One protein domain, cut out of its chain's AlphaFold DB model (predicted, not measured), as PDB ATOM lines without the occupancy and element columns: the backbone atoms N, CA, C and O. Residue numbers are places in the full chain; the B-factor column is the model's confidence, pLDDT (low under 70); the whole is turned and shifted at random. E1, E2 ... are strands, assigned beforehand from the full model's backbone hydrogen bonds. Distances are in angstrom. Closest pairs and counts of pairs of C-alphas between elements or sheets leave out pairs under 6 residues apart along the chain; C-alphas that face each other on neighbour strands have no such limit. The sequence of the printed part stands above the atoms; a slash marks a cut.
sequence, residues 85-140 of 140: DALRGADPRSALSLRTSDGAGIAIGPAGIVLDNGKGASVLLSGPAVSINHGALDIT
ATOM      1  N   ASP A  85     -54.987  -8.070 -53.573       82.06
ATOM      2  CA  ASP A  85     -53.689  -7.397 -53.420       82.06
ATOM      3  C   ASP A  85     -52.496  -8.306 -53.719       82.06
ATOM      4  O   ASP A  85     -51.526  -7.865 -54.328       82.06
ATOM      5  N   ALA A  86     -52.599  -9.599 -53.398       79.44
ATOM      6  CA  ALA A  86     -51.575 -10.588 -53.730       79.44
ATOM      7  C   ALA A  86     -51.375 -10.786 -55.249       79.44
ATOM      8  O   ALA A  86     -50.334 -11.283 -55.671       79.44
ATOM      9  N   LEU A  87     -52.357 -10.404 -56.071       85.06
ATOM     10  CA  LEU A  87     -52.294 -10.471 -57.534       85.06
ATOM     11  C   LEU A  87     -51.959  -9.113 -58.170       85.06
ATOM     12  O   LEU A  87     -51.563  -9.049 -59.334       85.06
ATOM     13  N   ARG A  88     -52.112  -8.011 -57.431       84.75
ATOM     14  CA  ARG A  88     -51.941  -6.650 -57.943       84.75
ATOM     15  C   ARG A  88     -50.477  -6.390 -58.310       84.75
ATOM     16  O   ARG A  88     -49.623  -6.233 -57.446       84.75
ATOM     17  N   GLY A  89     -50.193  -6.314 -59.611       82.12
ATOM     18  CA  GLY A  89     -48.840  -6.067 -60.130       82.12
ATOM     19  C   GLY A  89     -47.893  -7.272 -60.051       82.12
ATOM     20  O   GLY A  89     -46.727  -7.138 -60.419       82.12
ATOM     21  N   ALA A  90     -48.377  -8.434 -59.606       83.94
ATOM     22  CA  ALA A  90     -47.612  -9.676 -59.629       83.94
ATOM     23  C   ALA A  90     -47.532 -10.254 -61.055       83.94
ATOM     24  O   ALA A  90     -48.406 -10.003 -61.887       83.94
ATOM     25  N   ASP A  91     -46.504 -11.064 -61.338       87.31
ATOM     26  CA  ASP A  91     -46.490 -11.884 -62.555       87.31
ATOM     27  C   ASP A  91     -47.618 -12.929 -62.446       87.31
ATOM     28  O   ASP A  91     -47.605 -13.734 -61.510       87.31
ATOM     29  N   PRO A  92     -48.586 -12.967 -63.383       82.75
ATOM     30  CA  PRO A  92     -49.710 -13.903 -63.324       82.75
ATOM     31  C   PRO A  92     -49.304 -15.385 -63.285       82.75
ATOM     32  O   PRO A  92     -50.121 -16.236 -62.954       82.75
ATOM     33  N   ARG A  93     -48.056 -15.715 -63.639       87.31
ATOM     34  CA  ARG A  93     -47.524 -17.086 -63.615       87.31
ATOM     35  C   ARG A  93     -46.956 -17.495 -62.258       87.31
ATOM     36  O   ARG A  93     -46.626 -18.664 -62.084       87.31
ATOM     37  N   SER A  94     -46.793 -16.558 -61.325       89.06
ATOM     38  CA  SER A  94     -46.156 -16.802 -60.026       89.06
ATOM     39  C   SER A  94     -47.026 -16.440 -58.825       89.06
ATOM     40  O   SER A  94     -46.556 -16.559 -57.695       89.06
ATOM     41  N   ALA A  95     -48.281 -16.030 -59.046       91.56
ATOM     42  CA  ALA A  95     -49.180 -15.608 -57.982       91.56
ATOM     43  C   ALA A  95     -50.543 -16.314 -58.024       91.56
ATOM     44  O   ALA A  95     -51.129 -16.523 -59.085       91.56
ATOM     45  N   LEU A  96     -51.058 -16.645 -56.840       90.69
ATOM     46  CA  LEU A  96     -52.403 -17.168 -56.617       90.69
ATOM     47  C   LEU A  96     -52.961 -16.547 -55.338       90.69
ATOM     48  O   LEU A  96     -52.261 -16.459 -54.333       90.69
ATOM     49  N   SER A  97     -54.233 -16.166 -55.351       89.62
ATOM     50  CA  SER A  97     -54.934 -15.682 -54.165       89.62
ATOM     51  C   SER A  97     -56.315 -16.308 -54.100       89.62
ATOM     52  O   SER A  97     -57.100 -16.170 -55.035       89.62
ATOM     53  N   LEU A  98     -56.612 -16.958 -52.981       89.00
ATOM     54  CA  LEU A  98     -57.937 -17.441 -52.612       89.00
ATOM     55  C   LEU A  98     -58.285 -16.774 -51.288       89.00
ATOM     56  O   LEU A  98     -57.622 -17.031 -50.288       89.00
ATOM     57  N   ARG A  99     -59.273 -15.885 -51.277       86.56
ATOM     58  CA  ARG A  99     -59.626 -15.122 -50.079       86.56
ATOM     59  C   ARG A  99     -61.131 -14.980 -49.987       86.56
ATOM     60  O   ARG A  99     -61.753 -14.596 -50.968       86.56
ATOM     61  N   THR A 100     -61.680 -15.294 -48.823       85.19
ATOM     62  CA  THR A 100     -63.082 -15.072 -48.481       85.19
ATOM     63  C   THR A 100     -63.316 -13.609 -48.118       85.19
ATOM     64  O   THR A 100     -62.397 -12.897 -47.707       85.19
ATOM     65  N   SER A 101     -64.563 -13.160 -48.238       78.44
ATOM     66  CA  SER A 101     -64.961 -11.790 -47.898       78.44
ATOM     67  C   SER A 101     -64.778 -11.460 -46.409       78.44
ATOM     68  O   SER A 101     -64.562 -10.305 -46.051       78.44
ATOM     69  N   ASP A 102     -64.787 -12.469 -45.528       83.06
ATOM     70  CA  ASP A 102     -64.504 -12.326 -44.091       83.06
ATOM     71  C   ASP A 102     -63.001 -12.361 -43.746       83.06
ATOM     72  O   ASP A 102     -62.627 -12.258 -42.578       83.06
ATOM     73  N   GLY A 103     -62.132 -12.460 -44.756       85.62
ATOM     74  CA  GLY A 103     -60.696 -12.242 -44.627       85.62
ATOM     75  C   GLY A 103     -59.844 -13.496 -44.445       85.62
ATOM     76  O   GLY A 103     -58.622 -13.366 -44.431       85.62
ATOM     77  N   ALA A 104     -60.417 -14.697 -44.362       91.56
ATOM     78  CA  ALA A 104     -59.626 -15.925 -44.402       91.56
ATOM     79  C   ALA A 104     -59.089 -16.182 -45.820       91.56
ATOM     80  O   ALA A 104     -59.724 -15.848 -46.821       91.56
ATOM     81  N   GLY A 105     -57.907 -16.777 -45.949       92.12
ATOM     82  CA  GLY A 105     -57.369 -17.041 -47.273       92.12
ATOM     83  C   GLY A 105     -56.010 -17.713 -47.337       92.12
ATOM     84  O   GLY A 105     -55.318 -17.930 -46.344       92.12
ATOM     85  N   ILE A 106     -55.655 -18.021 -48.579       93.06
ATOM     86  CA  ILE A 106     -54.380 -18.572 -49.009       93.06
ATOM     87  C   ILE A 106     -53.832 -17.660 -50.100       93.06
ATOM     88  O   ILE A 106     -54.522 -17.375 -51.082       93.06
ATOM     89  N   ALA A 107     -52.587 -17.226 -49.951       92.38
ATOM     90  CA  ALA A 107     -51.876 -16.486 -50.983       92.38
ATOM     91  C   ALA A 107     -50.543 -17.164 -51.299       92.38
ATOM     92  O   ALA A 107     -49.820 -17.586 -50.402       92.38
ATOM     93  N   ILE A 108     -50.221 -17.254 -52.582       93.19
ATOM     94  CA  ILE A 108     -48.930 -17.690 -53.108       93.19
ATOM     95  C   ILE A 108     -48.397 -16.528 -53.932       93.19
ATOM     96  O   ILE A 108     -49.125 -15.977 -54.758       93.19
ATOM     97  N   GLY A 109     -47.141 -16.159 -53.721       90.94
ATOM     98  CA  GLY A 109     -46.501 -15.113 -54.501       90.94
ATOM     99  C   GLY A 109     -44.987 -15.078 -54.315       90.94
ATOM    100  O   GLY A 109     -44.421 -15.916 -53.611       90.94
ATOM    101  N   PRO A 110     -44.311 -14.074 -54.896       85.31
ATOM    102  CA  PRO A 110     -42.857 -13.929 -54.798       85.31
ATOM    103  C   PRO A 110     -42.332 -13.810 -53.360       85.31
ATOM    104  O   PRO A 110     -41.184 -14.153 -53.096       85.31
ATOM    105  N   ALA A 111     -43.169 -13.329 -52.435       84.19
ATOM    106  CA  ALA A 111     -42.842 -13.211 -51.016       84.19
ATOM    107  C   ALA A 111     -43.004 -14.527 -50.229       84.19
ATOM    108  O   ALA A 111     -42.596 -14.581 -49.073       84.19
ATOM    109  N   GLY A 112     -43.592 -15.572 -50.826       92.31
ATOM    110  CA  GLY A 112     -43.818 -16.856 -50.169       92.31
ATOM    111  C   GLY A 112     -45.253 -17.375 -50.263       92.31
ATOM    112  O   GLY A 112     -46.021 -16.994 -51.149       92.31
ATOM    113  N   ILE A 113     -45.601 -18.266 -49.332       95.81
ATOM    114  CA  ILE A 113     -46.940 -18.851 -49.186       95.81
ATOM    115  C   ILE A 113     -47.510 -18.434 -47.833       95.81
ATOM    116  O   ILE A 113     -46.856 -18.606 -46.808       95.81
ATOM    117  N   VAL A 114     -48.733 -17.909 -47.831       95.56
ATOM    118  CA  VAL A 114     -49.431 -17.429 -46.635       95.56
ATOM    119  C   VAL A 114     -50.735 -18.189 -46.457       95.56
ATOM    120  O   VAL A 114     -51.527 -18.279 -47.393       95.56
ATOM    121  N   LEU A 115     -50.966 -18.677 -45.241       96.62
ATOM    122  CA  LEU A 115     -52.272 -19.082 -44.728       96.62
ATOM    123  C   LEU A 115     -52.692 -18.066 -43.665       96.62
ATOM    124  O   LEU A 115     -51.929 -17.804 -42.736       96.62
ATOM    125  N   ASP A 116     -53.888 -17.505 -43.795       95.00
ATOM    126  CA  ASP A 116     -54.426 -16.484 -42.892       95.00
ATOM    127  C   ASP A 116     -55.885 -16.817 -42.570       95.00
ATOM    128  O   ASP A 116     -56.662 -17.152 -43.464       95.00
ATOM    129  N   ASN A 117     -56.270 -16.755 -41.297       95.06
ATOM    130  CA  ASN A 117     -57.653 -16.990 -40.889       95.06
ATOM    131  C   ASN A 117     -58.508 -15.712 -40.812       95.06
ATOM    132  O   ASN A 117     -59.657 -15.791 -40.375       95.06
ATOM    133  N   GLY A 118     -57.952 -14.545 -41.153       93.25
ATOM    134  CA  GLY A 118     -58.612 -13.239 -41.063       93.25
ATOM    135  C   GLY A 118     -58.828 -12.741 -39.627       93.25
ATOM    136  O   GLY A 118     -59.462 -11.713 -39.411       93.25
ATOM    137  N   LYS A 119     -58.331 -13.474 -38.624       94.62
ATOM    138  CA  LYS A 119     -58.577 -13.258 -37.186       94.62
ATOM    139  C   LYS A 119     -57.277 -13.233 -36.374       94.62
ATOM    140  O   LYS A 119     -57.302 -13.422 -35.160       94.62
ATOM    141  N   GLY A 120     -56.147 -13.014 -37.047       92.00
ATOM    142  CA  GLY A 120     -54.826 -12.848 -36.438       92.00
ATOM    143  C   GLY A 120     -53.994 -14.125 -36.297       92.00
ATOM    144  O   GLY A 120     -52.856 -14.028 -35.846       92.00
ATOM    145  N   ALA A 121     -54.512 -15.297 -36.684       97.44
ATOM    146  CA  ALA A 121     -53.687 -16.500 -36.783       97.44
ATOM    147  C   ALA A 121     -53.190 -16.682 -38.219       97.44
ATOM    148  O   ALA A 121     -53.980 -16.634 -39.165       97.44
ATOM    149  N   SER A 122     -51.889 -16.913 -38.373       97.56
ATOM    150  CA  SER A 122     -51.248 -16.981 -39.685       97.56
ATOM    151  C   SER A 122     -50.076 -17.956 -39.719       97.56
ATOM    152  O   SER A 122     -49.439 -18.230 -38.701       97.56
ATOM    153  N   VAL A 123     -49.792 -18.478 -40.911       98.19
ATOM    154  CA  VAL A 123     -48.576 -19.236 -41.223       98.19
ATOM    155  C   VAL A 123     -47.981 -18.664 -42.503       98.19
ATOM    156  O   VAL A 123     -48.648 -18.642 -43.538       98.19
ATOM    157  N   LEU A 124     -46.731 -18.214 -42.438       97.38
ATOM    158  CA  LEU A 124     -45.966 -17.693 -43.569       97.38
ATOM    159  C   LEU A 124     -44.769 -18.606 -43.843       97.38
ATOM    160  O   LEU A 124     -43.940 -18.820 -42.963       97.38
ATOM    161  N   LEU A 125     -44.655 -19.092 -45.078       97.88
ATOM    162  CA  LEU A 125     -43.480 -19.788 -45.593       97.88
ATOM    163  C   LEU A 125     -42.709 -18.816 -46.486       97.88
ATOM    164  O   LEU A 125     -43.222 -18.426 -47.534       97.88
ATOM    165  N   SER A 126     -41.492 -18.439 -46.093       95.44
ATOM    166  CA  SER A 126     -40.656 -17.472 -46.816       95.44
ATOM    167  C   SER A 126     -39.222 -17.983 -46.934       95.44
ATOM    168  O   SER A 126     -38.472 -18.015 -45.955       95.44
ATOM    169  N   GLY A 127     -38.813 -18.369 -48.145       93.94
ATOM    170  CA  GLY A 127     -37.512 -19.008 -48.362       93.94
ATOM    171  C   GLY A 127     -37.398 -20.309 -47.546       93.94
ATOM    172  O   GLY A 127     -38.295 -21.143 -47.652       93.94
ATOM    173  N   PRO A 128     -36.330 -20.505 -46.745       95.94
ATOM    174  CA  PRO A 128     -36.208 -21.662 -45.853       95.94
ATOM    175  C   PRO A 128     -36.999 -21.519 -44.539       95.94
ATOM    176  O   PRO A 128     -37.065 -22.479 -43.778       95.94
ATOM    177  N   ALA A 129     -37.578 -20.345 -44.261       97.38
ATOM    178  CA  ALA A 129     -38.171 -20.036 -42.968       97.38
ATOM    179  C   ALA A 129     -39.689 -20.263 -42.925       97.38
ATOM    180  O   ALA A 129     -40.400 -20.089 -43.923       97.38
ATOM    181  N   VAL A 130     -40.186 -20.579 -41.729       98.19
ATOM    182  CA  VAL A 130     -41.614 -20.638 -41.393       98.19
ATOM    183  C   VAL A 130     -41.880 -19.724 -40.199       98.19
ATOM    184  O   VAL A 130     -41.249 -19.883 -39.157       98.19
ATOM    185  N   SER A 131     -42.834 -18.802 -40.341       97.88
ATOM    186  CA  SER A 131     -43.296 -17.909 -39.273       97.88
ATOM    187  C   SER A 131     -44.756 -18.188 -38.934       97.88
ATOM    188  O   SER A 131     -45.597 -18.287 -39.830       97.88
ATOM    189  N   ILE A 132     -45.069 -18.313 -37.645       98.12
ATOM    190  CA  ILE A 132     -46.428 -18.515 -37.133       98.12
ATOM    191  C   ILE A 132     -46.865 -17.283 -36.343       98.12
ATOM    192  O   ILE A 132     -46.129 -16.785 -35.490       98.12
ATOM    193  N   ASN A 133     -48.093 -16.825 -36.602       96.69
ATOM    194  CA  ASN A 133     -48.746 -15.693 -35.941       96.69
ATOM    195  C   ASN A 133     -47.848 -14.447 -35.892       96.69
ATOM    196  O   ASN A 133     -47.650 -13.856 -34.831       96.69
ATOM    197  N   HIS A 134     -47.300 -14.061 -37.048       92.06
ATOM    198  CA  HIS A 134     -46.486 -12.850 -37.216       92.06
ATOM    199  C   HIS A 134     -45.244 -12.786 -36.300       92.06
ATOM    200  O   HIS A 134     -44.960 -11.744 -35.713       92.06
ATOM    201  N   GLY A 135     -44.505 -13.895 -36.180       94.50
ATOM    202  CA  GLY A 135     -43.263 -13.959 -35.396       94.50
ATOM    203  C   GLY A 135     -43.427 -14.451 -33.958       94.50
ATOM    204  O   GLY A 135     -42.482 -14.394 -33.175       94.50
ATOM    205  N   ALA A 136     -44.605 -14.961 -33.578       97.19
ATOM    206  CA  ALA A 136     -44.769 -15.626 -32.283       97.19
ATOM    207  C   ALA A 136     -43.933 -16.919 -32.191       97.19
ATOM    208  O   ALA A 136     -43.494 -17.300 -31.105       97.19
ATOM    209  N   LEU A 137     -43.713 -17.582 -33.332       97.69
ATOM    210  CA  LEU A 137     -42.731 -18.649 -33.503       97.69
ATOM    211  C   LEU A 137     -42.112 -18.544 -34.895       97.69
ATOM    212  O   LEU A 137     -42.832 -18.652 -35.887       97.69
ATOM    213  N   ASP A 138     -40.789 -18.418 -34.944       97.50
ATOM    214  CA  ASP A 138     -40.011 -18.447 -36.180       97.50
ATOM    215  C   ASP A 138     -39.079 -19.662 -36.191       97.50
ATOM    216  O   ASP A 138     -38.387 -19.953 -35.213       97.50
ATOM    217  N   ILE A 139     -39.073 -20.373 -37.316       96.81
ATOM    218  CA  ILE A 139     -38.175 -21.491 -37.613       96.81
ATOM    219  C   ILE A 139     -37.377 -21.091 -38.852       96.81
ATOM    220  O   ILE A 139     -37.976 -20.735 -39.867       96.81
ATOM    221  N   THR A 140     -36.046 -21.139 -38.770       93.56
ATOM    222  CA  THR A 140     -35.113 -20.677 -39.816       93.56
ATOM    223  C   THR A 140     -34.087 -21.731 -40.178       93.56
ATOM    224  O   THR A 140     -33.617 -22.403 -39.230       93.56
TER     225      THR A 140
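AT A GLANCE: This is residues 85 to 140 of the 140 residues of the protein "Baseplate assembly protein" of Xanthomonadaceae bacterium (UniProt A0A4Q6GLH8). This is a single, nearly flat sheet of six strands, a slab one layer thick in which the strands run side by side, up and back, with tight turns at both ends. Residues 85 to 95, before E1, fold back over one face of the sheet at the E1 edge, and no named helix covers either face. The printed part has 56 residues with six named strands, E1 to E6; the sheet's order is the same as the order along the chain, and the neighbours are antiparallel. The class is all strand, though under half of the residues, 26 of the 56, are in named elements. The whole is compact, with a radius of gyration of the C-alphas of 11.6 A, and its outline is flat, spanning 30 by 27 by 12 A.

HOW THE PARTS SIT: Begin at residues 96 to 99, strand E1, an edge strand; it forms a hairpin with E2, residues 105 to 109, antiparallel at 163 degrees, and there N 98 and O 106 are 2.9 A apart, within hydrogen-bond range. Next look at E3, residues 112 to 116, antiparallel to E2 at 171 degrees, with N 107 and O 114 at 3.0 A. E4, residues 122 to 126, is antiparallel to E3 at 178 degrees, with N 115 and O 123 at 2.9 A. E5, residues 129 to 132, is antiparallel to E4 at 171 degrees, with N 124 and O 131 at 2.8 A. The other edge strand is E6, residues 137 to 139, antiparallel to E5 at 166 degrees, with N 132 and O 137 at 2.9 A. The six strands form a meander, each the antiparallel neighbour of the one before. E1 and E6 are apart.

IN THESE COORDINATES: Find C-alpha 96 at (-52.403, -17.168, -56.617); from there E1, residues 96 to 99, runs 10.0 A to C-alpha 99. E2, residues 105 to 109, is 13.2 A long, E3, residues 112 to 116, 12.9 A, and E4, residues 122 to 126, 12.8 A. E5, residues 129 to 132, runs 10.2 A from C-alpha 129 at (-38.171, -20.036, -42.968). E6, residues 137 to 139, is 6.8 A long and ends at C-alpha 139, at (-38.175, -21.491, -37.613).

THE WHOLE: Look at Ser 101 and Thr 140 for the two C-alphas farthest apart, 32.2 A. The printed part has no cut, and its five links between strands are tight. The sheet's C-alphas lie up to 2.2 A off the best plane through them. The mean pLDDT of the printed part is 91.6, and no printed residue is under 70.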